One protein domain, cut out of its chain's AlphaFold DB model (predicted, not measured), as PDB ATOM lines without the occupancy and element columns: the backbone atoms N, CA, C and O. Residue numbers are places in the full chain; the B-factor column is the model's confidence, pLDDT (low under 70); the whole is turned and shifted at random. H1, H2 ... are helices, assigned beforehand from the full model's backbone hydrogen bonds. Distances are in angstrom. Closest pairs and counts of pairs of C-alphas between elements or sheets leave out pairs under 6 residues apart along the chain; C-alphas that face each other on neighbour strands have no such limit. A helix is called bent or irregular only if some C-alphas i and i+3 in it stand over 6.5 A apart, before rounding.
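What this domain is: This is residues 2 to 19 and 33 to 116 of the 118 residues of the protein "Dipeptidase" of Oligosphaeraceae bacterium (UniProt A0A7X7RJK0). A loose corner of helices, where H4 and H5a form a helical hairpin with H1 near H4, sends out two long arms in an open L shape. One arm runs through H3 and H2 into the winding stretch of residues 33 to 59, which has no named element; the other is H5b with the tail of residues 104 to 116. The printed part has 102 residues with five named helices, H1 to H5 in order along the chain, and no named strand; the class is all helix, though under half of the residues, 44 of 102, are in named elements. It is only just extended, close to loose, with a radius of gyration of the C-alphas of 19.4 A, and it spans 46 by 43 by 27 A.

Where its parts are: H1, residues 2 to 10, begins with C-alpha 2 at (161.637, 241.725, 177.880) and is 12.3 A long from first to last C-alpha. After the cut come H2, residues 60 to 64, 5.6 A, and H3, residues 68 to 71, 5.3 A. H4, residues 73 to 80, is 11.0 A long and begins with C-alpha 73 at (162.902, 229.168, 188.701). H5, residues 86 to 103, was assigned as one helix by its hydrogen bonds but is bent, with C-alphas 93 and 96 7.8 A apart. Its arms are H5a, residues 86 to 93, 10.4 A, and H5b, residues 96 to 103, 10.6 A, which ends with C-alpha 103 at (137.499, 232.783, 178.590).

How they stand to each other: H1 and H4 are near each other, with 5 pairs of C-alphas within 10 A. H1 is apart from H5a and H5b. H2 touches no helix. H3 and H4 meet only through their link. H4 and H5a touch and form a helical hairpin, opposite ways at a steep tilt of 44 degrees; their closest C-alphas are those of Leu 79 and Ile 89, 6.8 A apart. H5a and H5b are close but not clearly touching, the closest C-alphas being those of Lys 91 and Phe 97, 7.9 A apart; their lines are only just about perpendicular, at 71 degrees. Each O i to N i+4 pair is within hydrogen-bond range in H1, H2, H4, H5a and H5b, and H3 is too short for such a pair.

The domain as a whole: The C-alphas of Ser 51 and Ala 116, the two farthest apart, are 52.6 A apart. Residues 34 to 40, 46 to 52, 55 to 67 and 101 to 116 stand free. Residues 20 to 32, in the link from H1 to H2, are not printed, and C-alphas 19 and 33 are 24.3 A apart across the cut. The links H2 to H3, H3 to H4 and H4 to H5 are tight. The mean pLDDT of the printed part is 80.6, with 35 residues under 70: residues 33 to 35, 37 to 65, 112 and 115 to 116.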
ATOM      1  N   HIS A   2     162.762 241.828 178.815       96.06
ATOM      2  CA  HIS A   2     161.637 241.725 177.880       96.06
ATOM      3  C   HIS A   2     160.259 241.623 178.568       96.06
ATOM      4  O   HIS A   2     159.359 242.386 178.238       96.06
ATOM      5  N   ILE A   3     160.127 240.752 179.577       96.56
ATOM      6  CA  ILE A   3     158.891 240.632 180.374       96.56
ATOM      7  C   ILE A   3     158.510 241.980 181.006       96.56
ATOM      8  O   ILE A   3     157.358 242.393 180.924       96.56
ATOM      9  N   ASP A   4     159.489 242.690 181.571       97.88
ATOM     10  CA  ASP A   4     159.269 243.975 182.242       97.88
ATOM     11  C   ASP A   4     158.852 245.085 181.272       97.88
ATOM     12  O   ASP A   4     157.949 245.871 181.554       97.88
ATOM     13  N   TYR A   5     159.466 245.111 180.090       98.25
ATOM     14  CA  TYR A   5     159.090 246.030 179.026       98.25
ATOM     15  C   TYR A   5     157.636 245.821 178.583       98.25
ATOM     16  O   TYR A   5     156.874 246.783 178.513       98.25
ATOM     17  N   ILE A   6     157.231 244.572 178.326       98.12
ATOM     18  CA  ILE A   6     155.861 244.267 177.893       98.12
ATOM     19  C   ILE A   6     154.867 244.597 179.011       98.12
ATOM     20  O   ILE A   6     153.851 245.237 178.746       98.12
ATOM     21  N   ALA A   7     155.168 244.235 180.261       98.06
ATOM     22  CA  ALA A   7     154.304 244.544 181.398       98.06
ATOM     23  C   ALA A   7     154.073 246.058 181.553       98.06
ATOM     24  O   ALA A   7     152.946 246.478 181.802       98.06
ATOM     25  N   LYS A   8     155.101 246.888 181.326       98.06
ATOM     26  CA  LYS A   8     154.976 248.358 181.308       98.06
ATOM     27  C   LYS A   8     154.189 248.888 180.110       98.06
ATOM     28  O   LYS A   8     153.541 249.923 180.227       98.06
ATOM     29  N   LEU A   9     154.267 248.211 178.967       98.50
ATOM     30  CA  LEU A   9     153.623 248.647 177.729       98.50
ATOM     31  C   LEU A   9     152.117 248.359 177.714       98.50
ATOM     32  O   LEU A   9     151.341 249.228 177.328       98.50
ATOM     33  N   ILE A  10     151.712 247.143 178.092       98.19
ATOM     34  CA  ILE A  10     150.323 246.666 177.945       98.19
ATOM     35  C   ILE A  10     149.668 246.234 179.260       98.19
ATOM     36  O   ILE A  10     148.511 245.827 179.251       98.19
ATOM     37  N   GLY A  11     150.376 246.328 180.385       98.38
ATOM     38  CA  GLY A  11     149.898 245.876 181.689       98.38
ATOM     39  C   GLY A  11     150.211 244.405 181.962       98.38
ATOM     40  O   GLY A  11     150.167 243.547 181.078       98.38
ATOM     41  N   VAL A  12     150.511 244.102 183.227       98.50
ATOM     42  CA  VAL A  12     150.918 242.761 183.678       98.50
ATOM     43  C   VAL A  12     149.840 241.696 183.470       98.50
ATOM     44  O   VAL A  12     150.178 240.540 183.247       98.50
ATOM     45  N   ASP A  13     148.558 242.069 183.438       98.56
ATOM     46  CA  ASP A  13     147.431 241.150 183.197       98.56
ATOM     47  C   ASP A  13     147.430 240.543 181.777       98.56
ATOM     48  O   ASP A  13     146.666 239.618 181.483       98.56
ATOM     49  N   HIS A  14     148.287 241.046 180.882       98.19
ATOM     50  CA  HIS A  14     148.383 240.641 179.478       98.19
ATOM     51  C   HIS A  14     149.706 239.939 179.130       98.19
ATOM     52  O   HIS A  14     150.013 239.762 177.952       98.19
ATOM     53  N   VAL A  15     150.487 239.521 180.134       98.25
ATOM     54  CA  VAL A  15     151.814 238.910 179.938       98.25
ATOM     55  C   VAL A  15     151.843 237.461 180.423       98.25
ATOM     56  O   VAL A  15     151.369 237.153 181.512       98.25
ATOM     57  N   ALA A  16     152.429 236.570 179.625       96.44
ATOM     58  CA  ALA A  16     152.695 235.175 179.975       96.44
ATOM     59  C   ALA A  16     154.033 234.722 179.365       96.44
ATOM     60  O   ALA A  16     154.581 235.396 178.490       96.44
ATOM     61  N   ILE A  17     154.565 233.588 179.825       93.81
ATOM     62  CA  ILE A  17     155.846 233.036 179.362       93.81
ATOM     63  C   ILE A  17     155.603 231.885 178.377       93.81
ATOM     64  O   ILE A  17     154.885 230.937 178.685       93.81
ATOM     65  N   GLY A  18     156.262 231.941 177.218       89.44
ATOM     66  CA  GLY A  18     156.351 230.839 176.257       89.44
ATOM     67  C   GLY A  18     157.788 230.704 175.767       89.44
ATOM     68  O   GLY A  18     158.234 231.510 174.960       89.44
ATOM     69  N   THR A  19     158.531 229.727 176.293       82.75
ATOM     70  CA  THR A  19     159.982 229.587 176.055       82.75
ATOM     71  C   THR A  19     160.342 228.948 174.721       82.75
ATOM     72  O   THR A  19     161.515 228.951 174.368       82.75
ATOM     73  N   GLY A  33     159.040 208.856 162.287       65.00
ATOM     74  CA  GLY A  33     157.841 209.696 162.203       65.00
ATOM     75  C   GLY A  33     156.722 209.111 161.328       65.00
ATOM     76  O   GLY A  33     156.934 208.184 160.549       65.00
ATOM     77  N   TYR A  34     155.512 209.667 161.444       65.06
ATOM     78  CA  TYR A  34     154.321 209.134 160.774       65.06
ATOM     79  C   TYR A  34     154.552 208.885 159.267       65.06
ATOM     80  O   TYR A  34     154.846 209.834 158.528       65.06
ATOM     81  N   PRO A  35     154.351 207.645 158.769       65.88
ATOM     82  CA  PRO A  35     154.627 207.280 157.377       65.88
ATOM     83  C   PRO A  35     153.860 208.121 156.356       65.88
ATOM     84  O   PRO A  35     154.319 208.287 155.231       65.88
ATOM     85  N   ASN A  36     152.725 208.692 156.758       70.88
ATOM     86  CA  ASN A  36     151.870 209.542 155.932       70.88
ATOM     87  C   ASN A  36     151.774 210.975 156.468       70.88
ATOM     88  O   ASN A  36     150.790 211.663 156.206       70.88
ATOM     89  N   ALA A  37     152.764 211.436 157.242       68.19
ATOM     90  CA  ALA A  37     152.800 212.826 157.670       68.19
ATOM     91  C   ALA A  37     152.698 213.741 156.442       68.19
ATOM     92  O   ALA A  37     153.486 213.620 155.500       68.19
ATOM     93  N   ARG A  38     151.739 214.674 156.475       60.62
ATOM     94  CA  ARG A  38     151.570 215.723 155.454       60.62
ATOM     95  C   ARG A  38     152.856 216.535 155.255       60.62
ATOM     96  O   ARG A  38     153.099 217.052 154.170       60.62
ATOM     97  N   TYR A  39     153.678 216.599 156.300       59.88
ATOM     98  CA  TYR A  39     154.971 217.259 156.337       59.88
ATOM     99  C   TYR A  39     156.015 216.248 156.827       59.88
ATOM    100  O   TYR A  39     155.999 215.855 157.991       59.88
ATOM    101  N   LYS A  40     156.895 215.788 155.932       55.88
ATOM    102  CA  LYS A  40     158.046 214.935 156.270       55.88
ATOM    103  C   LYS A  40     159.316 215.798 156.273       55.88
ATOM    104  O   LYS A  40     159.554 216.506 155.299       55.88
ATOM    105  N   GLY A  41     160.116 215.745 157.344       57.38
ATOM    106  CA  GLY A  41     161.338 216.557 157.532       57.38
ATOM    107  C   GLY A  41     161.123 217.824 158.376       57.38
ATOM    108  O   GLY A  41     160.090 217.947 159.030       57.38
ATOM    109  N   ASN A  42     162.063 218.785 158.329       51.81
ATOM    110  CA  ASN A  42     162.044 220.095 159.034       51.81
ATOM    111  C   ASN A  42     160.902 221.040 158.579       51.81
ATOM    112  O   ASN A  42     160.984 222.264 158.669       51.81
ATOM    113  N   ALA A  43     159.817 220.476 158.063       51.34
ATOM    114  CA  ALA A  43     158.674 221.137 157.467       51.34
ATOM    115  C   ALA A  43     157.677 221.697 158.500       51.34
ATOM    116  O   ALA A  43     156.567 222.063 158.124       51.34
ATOM    117  N   PHE A  44     158.086 221.867 159.765       50.31
ATOM    118  CA  PHE A  44     157.435 222.837 160.663       50.31
ATOM    119  C   PHE A  44     157.386 224.233 160.004       50.31
ATOM    120  O   PHE A  44     156.423 224.975 160.160       50.31
ATOM    121  N   TRP A  45     158.367 224.524 159.140       50.91
ATOM    122  CA  TRP A  45     158.500 225.755 158.358       50.91
ATOM    123  C   TRP A  45     157.889 225.688 156.949       50.91
ATOM    124  O   TRP A  45     158.187 226.541 156.119       50.91
ATOM    125  N   GLY A  46     157.024 224.711 156.645       50.44
ATOM    126  CA  GLY A  46     156.430 224.525 155.307       50.44
ATOM    127  C   GLY A  46     155.672 225.742 154.740       50.44
ATOM    128  O   GLY A  46     155.424 225.791 153.536       50.44
ATOM    129  N   ASN A  47     155.363 226.738 155.580       50.16
ATOM    130  CA  ASN A  47     154.744 228.013 155.202       50.16
ATOM    131  C   ASN A  47     155.736 229.167 154.933       50.16
ATOM    132  O   ASN A  47     155.303 230.228 154.494       50.16
ATOM    133  N   TRP A  48     157.044 228.984 155.145       55.00
ATOM    134  CA  TRP A  48     158.075 230.031 155.012       55.00
ATOM    135  C   TRP A  48     158.837 229.963 153.676       55.00
ATOM    136  O   TRP A  48     160.024 230.263 153.594       55.00
ATOM    137  N   GLY A  49     158.129 229.590 152.604       50.56
ATOM    138  CA  GLY A  49     158.639 229.563 151.230       50.56
ATOM    139  C   GLY A  49     159.553 228.371 150.907       50.56
ATOM    140  O   GLY A  49     160.376 227.937 151.704       50.56
ATOM    141  N   ARG A  50     159.450 227.846 149.677       52.81
ATOM    142  CA  ARG A  50     160.322 226.762 149.165       52.81
ATOM    143  C   ARG A  50     161.802 227.152 149.044       52.81
ATOM    144  O   ARG A  50     162.633 226.276 148.829       52.81
ATOM    145  N   SER A  51     162.116 228.441 149.144       53.97
ATOM    146  CA  SER A  51     163.417 229.001 148.770       53.97
ATOM    147  C   SER A  51     164.318 229.346 149.957       53.97
ATOM    148  O   SER A  51     165.415 229.849 149.743       53.97
ATOM    149  N   GLY A  52     163.883 229.107 151.193       48.28
ATOM    150  CA  GLY A  52     164.640 229.527 152.368       48.28
ATOM    151  C   GLY A  52     164.312 228.682 153.582       48.28
ATOM    152  O   GLY A  52     163.564 229.113 154.451       48.28
ATOM    153  N   GLY A  53     164.900 227.485 153.667       52.09
ATOM    154  CA  GLY A  53     165.106 226.883 154.984       52.09
ATOM    155  C   GLY A  53     165.853 227.896 155.853       52.09
ATOM    156  O   GLY A  53     166.748 228.575 155.346       52.09
ATOM    157  N   MET A  54     165.456 228.065 157.117       50.53
ATOM    158  CA  MET A  54     166.128 229.046 157.966       50.53
ATOM    159  C   MET A  54     167.638 228.764 157.989       50.53
ATOM    160  O   MET A  54     168.033 227.628 158.255       50.53
ATOM    161  N   PRO A  55     168.492 229.777 157.776       54.97
ATOM    162  CA  PRO A  55     169.935 229.642 157.889       54.97
ATOM    163  C   PRO A  55     170.353 229.668 159.365       54.97
ATOM    164  O   PRO A  55     171.365 230.275 159.700       54.97
ATOM    165  N   VAL A  56     169.562 229.075 160.270       54.84
ATOM    166  CA  VAL A  56     170.037 228.848 161.632       54.84
ATOM    167  C   VAL A  56     170.872 227.581 161.559       54.84
ATOM    168  O   VAL A  56     170.302 226.505 161.336       54.84
ATOM    169  N   PRO A  57     172.209 227.670 161.684       56.28
ATOM    170  CA  PRO A  57     172.981 226.476 161.950       56.28
ATOM    171  C   PRO A  57     172.360 225.798 163.177       56.28
ATOM    172  O   PRO A  57     171.879 226.503 164.072       56.28
ATOM    173  N   PRO A  58     172.322 224.460 163.208       58.84
ATOM    174  CA  PRO A  58     171.838 223.751 164.374       58.84
ATOM    175  C   PRO A  58     172.569 224.305 165.598       58.84
ATOM    176  O   PRO A  58     173.798 224.254 165.657       58.84
ATOM    177  N   THR A  59     171.841 224.921 166.526       61.78
ATOM    178  CA  THR A  59     172.444 225.331 167.792       61.78
ATOM    179  C   THR A  59     172.751 224.066 168.579       61.78
ATOM    180  O   THR A  59     172.007 223.083 168.470       61.78
ATOM    181  N   ASP A  60     173.805 224.088 169.395       62.06
ATOM    182  CA  ASP A  60     174.146 222.957 170.266       62.06
ATOM    183  C   ASP A  60     172.928 222.516 171.090       62.06
ATOM    184  O   ASP A  60     172.658 221.326 171.212       62.06
ATOM    185  N   GLU A  61     172.109 223.468 171.542       66.00
ATOM    186  CA  GLU A  61     170.852 223.202 172.244       66.00
ATOM    187  C   GLU A  61     169.797 222.473 171.397       66.00
ATOM    188  O   GLU A  61     169.124 221.572 171.896       66.00
ATOM    189  N   SER A  62     169.651 222.830 170.118       62.22
ATOM    190  CA  SER A  62     168.681 222.197 169.210       62.22
ATOM    191  C   SER A  62     169.080 220.778 168.787       62.22
ATOM    192  O   SER A  62     168.217 219.983 168.416       62.22
ATOM    193  N   VAL A  63     170.377 220.448 168.848       60.62
ATOM    194  CA  VAL A  63     170.919 219.145 168.422       60.62
ATOM    195  C   VAL A  63     171.190 218.216 169.596       60.62
ATOM    196  O   VAL A  63     170.843 217.037 169.542       60.62
ATOM    197  N   ALA A  64     171.832 218.725 170.646       65.75
ATOM    198  CA  ALA A  64     172.242 217.951 171.814       65.75
ATOM    199  C   ALA A  64     171.218 218.010 172.958       65.75
ATOM    200  O   ALA A  64     171.350 217.272 173.936       65.75
ATOM    201  N   GLY A  65     170.187 218.849 172.819       66.31
ATOM    202  CA  GLY A  65     169.247 219.174 173.880       66.31
ATOM    203  C   GLY A  65     169.767 220.307 174.766       66.31
ATOM    204  O   GLY A  65     170.960 220.603 174.815       66.31
ATOM    205  N   SER A  66     168.851 220.947 175.489       72.31
ATOM    206  CA  SER A  66     169.166 222.019 176.432       72.31
ATOM    207  C   SER A  66     168.701 221.656 177.838       72.31
ATOM    208  O   SER A  66     167.648 221.042 178.022       72.31
ATOM    209  N   LEU A  67     169.473 222.077 178.843       77.50
ATOM    210  CA  LEU A  67     169.039 222.115 180.242       77.50
ATOM    211  C   LEU A  67     168.415 223.469 180.611       77.50
ATOM    212  O   LEU A  67     168.049 223.667 181.760       77.50
ATOM    213  N   ALA A  68     168.231 224.399 179.670       78.44
ATOM    214  CA  ALA A  68     167.628 225.704 179.945       78.44
ATOM    215  C   ALA A  68     166.248 225.592 180.613       78.44
ATOM    216  O   ALA A  68     165.872 226.460 181.397       78.44
ATOM    217  N   TRP A  69     165.516 224.496 180.381       76.00
ATOM    218  CA  TRP A  69     164.243 224.231 181.054       76.00
ATOM    219  C   TRP A  69     164.377 224.078 182.581       76.00
ATOM    220  O   TRP A  69     163.432 224.405 183.294       76.00
ATOM    221  N   THR A  70     165.536 223.657 183.112       84.00
ATOM    222  CA  THR A  70     165.774 223.593 184.568       84.00
ATOM    223  C   THR A  70     165.936 224.978 185.186       84.00
ATOM    224  O   THR A  70     165.774 225.134 186.393       84.00
ATOM    225  N   ASN A  71     166.217 225.997 184.371       87.25
ATOM    226  CA  ASN A  71     166.373 227.380 184.816       87.25
ATOM    227  C   ASN A  71     165.034 228.112 184.962       87.25
ATOM    228  O   ASN A  71     165.031 229.304 185.256       87.25
ATOM    229  N   TRP A  72     163.901 227.423 184.805       87.06
ATOM    230  CA  TRP A  72     162.567 227.989 185.019       87.06
ATOM    231  C   TRP A  72     162.431 228.817 186.312       87.06
ATOM    232  O   TRP A  72     161.910 229.932 186.245       87.06
ATOM    233  N   PRO A  73     162.958 228.373 187.475       91.38
ATOM    234  CA  PRO A  73     162.902 229.168 188.701       91.38
ATOM    235  C   PRO A  73     163.564 230.555 188.595       91.38
ATOM    236  O   PRO A  73     163.205 231.462 189.348       91.38
ATOM    237  N   LEU A  74     164.494 230.766 187.654       93.56
ATOM    238  CA  LEU A  74     165.165 232.057 187.464       93.56
ATOM    239  C   LEU A  74     164.239 233.143 186.907       93.56
ATOM    240  O   LEU A  74     164.508 234.323 187.135       93.56
ATOM    241  N   TYR A  75     163.136 232.791 186.237       94.19
ATOM    242  CA  TYR A  75     162.118 233.780 185.867       94.19
ATOM    243  C   TYR A  75     161.489 234.400 187.116       94.19
ATOM    244  O   TYR A  75     161.414 235.622 187.219       94.19
ATOM    245  N   THR A  76     161.136 233.571 188.101       96.44
ATOM    246  CA  THR A  76     160.608 234.025 189.392       96.44
ATOM    247  C   THR A  76     161.622 234.894 190.126       96.44
ATOM    248  O   THR A  76     161.286 236.002 190.532       96.44
ATOM    249  N   VAL A  77     162.885 234.456 190.220       97.31
ATOM    250  CA  VAL A  77     163.960 235.263 190.832       97.31
ATOM    251  C   VAL A  77     164.090 236.619 190.136       97.31
ATOM    252  O   VAL A  77     164.136 237.659 190.790       97.31
ATOM    253  N   GLY A  78     164.100 236.627 188.802       97.19
ATOM    254  CA  GLY A  78     164.215 237.845 188.012       97.19
ATOM    255  C   GLY A  78     163.045 238.816 188.197       97.19
ATOM    256  O   GLY A  78     163.270 240.024 188.126       97.19
ATOM    257  N   LEU A  79     161.829 238.317 188.426       98.06
ATOM    258  CA  LEU A  79     160.646 239.134 188.718       98.06
ATOM    259  C   LEU A  79     160.686 239.694 190.146       98.06
ATOM    260  O   LEU A  79     160.480 240.893 190.327       98.06
ATOM    261  N   VAL A  80     161.062 238.873 191.134       98.31
ATOM    262  CA  VAL A  80     161.250 239.305 192.532       98.31
ATOM    263  C   VAL A  80     162.293 240.417 192.621       98.31
ATOM    264  O   VAL A  80     162.034 241.473 193.192       98.31
ATOM    265  N   MET A  81     163.456 240.240 191.987       98.25
ATOM    266  CA  MET A  81     164.516 241.259 191.966       98.25
ATOM    267  C   MET A  81     164.087 242.572 191.296       98.25
ATOM    268  O   MET A  81     164.710 243.606 191.526       98.25
ATOM    269  N   ARG A  82     163.047 242.540 190.457       97.44
ATOM    270  CA  ARG A  82     162.473 243.717 189.789       97.44
ATOM    271  C   ARG A  82     161.315 244.349 190.568       97.44
ATOM    272  O   ARG A  82     160.787 245.358 190.112       97.44
ATOM    273  N   GLY A  83     160.946 243.798 191.726       98.12
ATOM    274  CA  GLY A  83     159.917 244.349 192.608       98.12
ATOM    275  C   GLY A  83     158.481 244.024 192.200       98.12
ATOM    276  O   GLY A  83     157.570 244.746 192.596       98.12
ATOM    277  N   TYR A  84     158.267 242.967 191.409       98.62
ATOM    278  CA  TYR A  84     156.916 242.469 191.135       98.62
ATOM    279  C   TYR A  84     156.306 241.896 192.419       98.62
ATOM    280  O   TYR A  84     157.010 241.244 193.192       98.62
ATOM    281  N   SER A  85     155.009 242.132 192.637       98.62
ATOM    282  CA  SER A  85     154.284 241.530 193.761       98.62
ATOM    283  C   SER A  85     154.043 240.038 193.525       98.62
ATOM    284  O   SER A  85     154.087 239.567 192.384       98.62
ATOM    285  N   ASP A  86     153.749 239.292 194.588       98.50
ATOM    286  CA  ASP A  86     153.443 237.861 194.489       98.50
ATOM    287  C   ASP A  86     152.233 237.605 193.575       98.50
ATOM    288  O   ASP A  86     152.230 236.655 192.786       98.50
ATOM    289  N   GLU A  87     151.227 238.484 193.619       98.56
ATOM    290  CA  GLU A  87     150.053 238.423 192.747       98.56
ATOM    291  C   GLU A  87     150.437 238.604 191.277       98.56
ATOM    292  O   GLU A  87     150.001 237.839 190.416       98.56
ATOM    293  N   ASP A  88     151.286 239.584 190.973       98.62
ATOM    294  CA  ASP A  88     151.726 239.855 189.606       98.62
ATOM    295  C   ASP A  88     152.671 238.771 189.071       98.62
ATOM    296  O   ASP A  88     152.611 238.406 187.893       98.62
ATOM    297  N   ILE A  89     153.493 238.178 189.936       98.50
ATOM    298  CA  ILE A  89     154.297 237.002 189.595       98.50
ATOM    299  C   ILE A  89     153.377 235.828 189.244       98.50
ATOM    300  O   ILE A  89     153.567 235.194 188.205       98.50
ATOM    301  N   ALA A  90     152.348 235.555 190.051       98.19
ATOM    302  CA  ALA A  90     151.408 234.467 189.786       98.19
ATOM    303  C   ALA A  90     150.668 234.645 188.445       98.19
ATOM    304  O   ALA A  90     150.470 233.674 187.703       98.19
ATOM    305  N   LYS A  91     150.330 235.888 188.086       98.56
ATOM    306  CA  LYS A  91     149.786 236.246 186.769       98.56
ATOM    307  C   LYS A  91     150.714 235.859 185.626       98.56
ATOM    308  O   LYS A  91     150.289 235.103 184.748       98.56
ATOM    309  N   VAL A  92     151.965 236.322 185.668       98.12
ATOM    310  CA  VAL A  92     152.968 236.073 184.618       98.12
ATOM    311  C   VAL A  92     153.311 234.588 184.498       98.12
ATOM    312  O   VAL A  92     153.461 234.082 183.384       98.12
ATOM    313  N   LEU A  93     153.413 233.879 185.626       96.56
ATOM    314  CA  LEU A  93     153.761 232.457 185.650       96.56
ATOM    315  C   LEU A  93     152.646 231.550 185.117       96.56
ATOM    316  O   LEU A  93     152.939 230.442 184.673       96.56
ATOM    317  N   GLY A  94     151.385 231.989 185.127       96.31
ATOM    318  CA  GLY A  94     150.332 231.182 184.516       96.31
ATOM    319  C   GLY A  94     148.899 231.651 184.697       96.31
ATOM    320  O   GLY A  94     148.063 231.284 183.874       96.31
ATOM    321  N   GLN A  95     148.563 232.466 185.705       98.38
ATOM    322  CA  GLN A  95     147.151 232.826 185.910       98.38
ATOM    323  C   GLN A  95     146.581 233.636 184.737       98.38
ATOM    324  O   GLN A  95     145.415 233.451 184.394       98.38
ATOM    325  N   ASN A  96     147.390 234.456 184.056       98.56
ATOM    326  CA  ASN A  96     146.949 235.142 182.836       98.56
ATOM    327  C   ASN A  96     146.612 234.162 181.714       98.56
ATOM    328  O   ASN A  96     145.595 234.312 181.040       98.56
ATOM    329  N   PHE A  97     147.443 233.137 181.539       97.38
ATOM    330  CA  PHE A  97     147.203 232.099 180.546       97.38
ATOM    331  C   PHE A  97     145.928 231.313 180.872       97.38
ATOM    332  O   PHE A  97     145.061 231.168 180.013       97.38
ATOM    333  N   LEU A  98     145.751 230.902 182.132       96.56
ATOM    334  CA  LEU A  98     144.547 230.206 182.593       96.56
ATOM    335  C   LEU A  98     143.282 231.061 182.443       96.56
ATOM    336  O   LEU A  98     142.249 230.556 182.015       96.56
ATOM    337  N   ARG A  99     143.361 232.363 182.742       97.62
ATOM    338  CA  ARG A  99     142.265 233.317 182.533       97.62
ATOM    339  C   ARG A  99     141.827 233.349 181.070       97.62
ATOM    340  O   ARG A  99     140.631 233.331 180.796       97.62
ATOM    341  N   VAL A 100     142.783 233.396 180.139       97.06
ATOM    342  CA  VAL A 100     142.496 233.408 178.698       97.06
ATOM    343  C   VAL A 100     141.953 232.061 178.231       97.06
ATOM    344  O   VAL A 100     140.971 232.054 177.496       97.06
ATOM    345  N   LEU A 101     142.525 230.937 178.677       94.75
ATOM    346  CA  LEU A 101     141.993 229.608 178.360       94.75
ATOM    347  C   LEU A 101     140.536 229.478 178.801       94.75
ATOM    348  O   LEU A 101     139.692 229.136 177.981       94.75
ATOM    349  N   LYS A 102     140.237 229.851 180.050       92.75
ATOM    350  CA  LYS A 102     138.881 229.822 180.603       92.75
ATOM    351  C   LYS A 102     137.905 230.690 179.805       92.75
ATOM    352  O   LYS A 102     136.780 230.287 179.543       92.75
ATOM    353  N   ALA A 103     138.329 231.884 179.393       94.69
ATOM    354  CA  ALA A 103     137.499 232.783 178.590       94.69
ATOM    355  C   ALA A 103     137.211 232.256 177.169       94.69
ATOM    356  O   ALA A 103     136.322 232.782 176.503       94.69
ATOM    357  N   ASN A 104     137.962 231.253 176.704       94.94
ATOM    358  CA  ASN A 104     137.834 230.643 175.379       94.94
ATOM    359  C   ASN A 104     137.431 229.160 175.455       94.94
ATOM    360  O   ASN A 104     137.631 228.420 174.489       94.94
ATOM    361  N   GLU A 105     136.882 228.704 176.586       90.56
ATOM    362  CA  GLU A 105     136.348 227.347 176.695       90.56
ATOM    363  C   GLU A 105     135.186 227.171 175.699       90.56
ATOM    364  O   GLU A 105     134.230 227.952 175.720       90.56
ATOM    365  N   PRO A 106     135.250 226.186 174.783       87.19
ATOM    366  CA  PRO A 106     134.174 225.941 173.839       87.19
ATOM    367  C   PRO A 106     132.963 225.346 174.564       87.19
ATOM    368  O   PRO A 106     133.114 224.531 175.468       87.19
ATOM    369  N   GLU A 107     131.756 225.646 174.078       80.56
ATOM    370  CA  GLU A 107     130.489 225.147 174.650       80.56
ATOM    371  C   GLU A 107     130.413 223.612 174.778       80.56
ATOM    372  O   GLU A 107     129.635 223.086 175.565       80.56
ATOM    373  N   ARG A 108     131.208 222.882 173.985       81.50
ATOM    374  CA  ARG A 108     131.277 221.412 173.969       81.50
ATOM    375  C   ARG A 108     132.463 220.828 174.744       81.50
ATOM    376  O   ARG A 108     132.784 219.655 174.548       81.50
ATOM    377  N   MET A 109     133.150 221.610 175.573       81.06
ATOM    378  CA  MET A 109     134.218 221.075 176.414       81.06
ATOM    379  C   MET A 109     133.620 220.102 177.441       81.06
ATOM    380  O   MET A 109     132.680 220.444 178.146       81.06
ATOM    381  N   VAL A 110     134.148 218.879 177.496       77.00
ATOM    382  CA  VAL A 110     133.787 217.899 178.529       77.00
ATOM    383  C   VAL A 110     134.803 218.038 179.651       77.00
ATOM    384  O   VAL A 110     135.996 217.811 179.431       77.00
ATOM    385  N   HIS A 111     134.354 218.409 180.844       79.38
ATOM    386  CA  HIS A 111     135.221 218.451 182.009       79.38
ATOM    387  C   HIS A 111     135.311 217.060 182.633       79.38
ATOM    388  O   HIS A 111     134.359 216.283 182.638       79.38
ATOM    389  N   ALA A 112     136.462 216.738 183.224       68.75
ATOM    390  CA  ALA A 112     136.640 215.471 183.934       68.75
ATOM    391  C   ALA A 112     135.603 215.270 185.061       68.75
ATOM    392  O   ALA A 112     135.259 214.137 185.383       68.75
ATOM    393  N   ALA A 113     135.072 216.363 185.623       71.62
ATOM    394  CA  ALA A 113     133.986 216.337 186.601       71.62
ATOM    395  C   ALA A 113     132.639 215.883 186.005       71.62
ATOM    396  O   ALA A 113     131.858 215.246 186.706       71.62
ATOM    397  N   ASP A 114     132.391 216.140 184.718       71.31
ATOM    398  CA  ASP A 114     131.155 215.738 184.032       71.31
ATOM    399  C   ASP A 114     131.110 214.222 183.793       71.31
ATOM    400  O   ASP A 114     130.043 213.620 183.719       71.31
ATOM    401  N   LEU A 115     132.284 213.587 183.718       65.44
ATOM    402  CA  LEU A 115     132.444 212.142 183.538       65.44
ATOM    403  C   LEU A 115     132.346 211.354 184.852       65.44
ATOM    404  O   LEU A 115     132.224 210.135 184.812       65.44
ATOM    405  N   ALA A 116     132.393 212.022 186.008       63.59
ATOM    406  CA  ALA A 116     132.327 211.383 187.326       63.59
ATOM    407  C   ALA A 116     130.883 211.126 187.821       63.59
ATOM    408  O   ALA A 116     130.694 210.654 188.941       63.59
TER     409      ALA A 116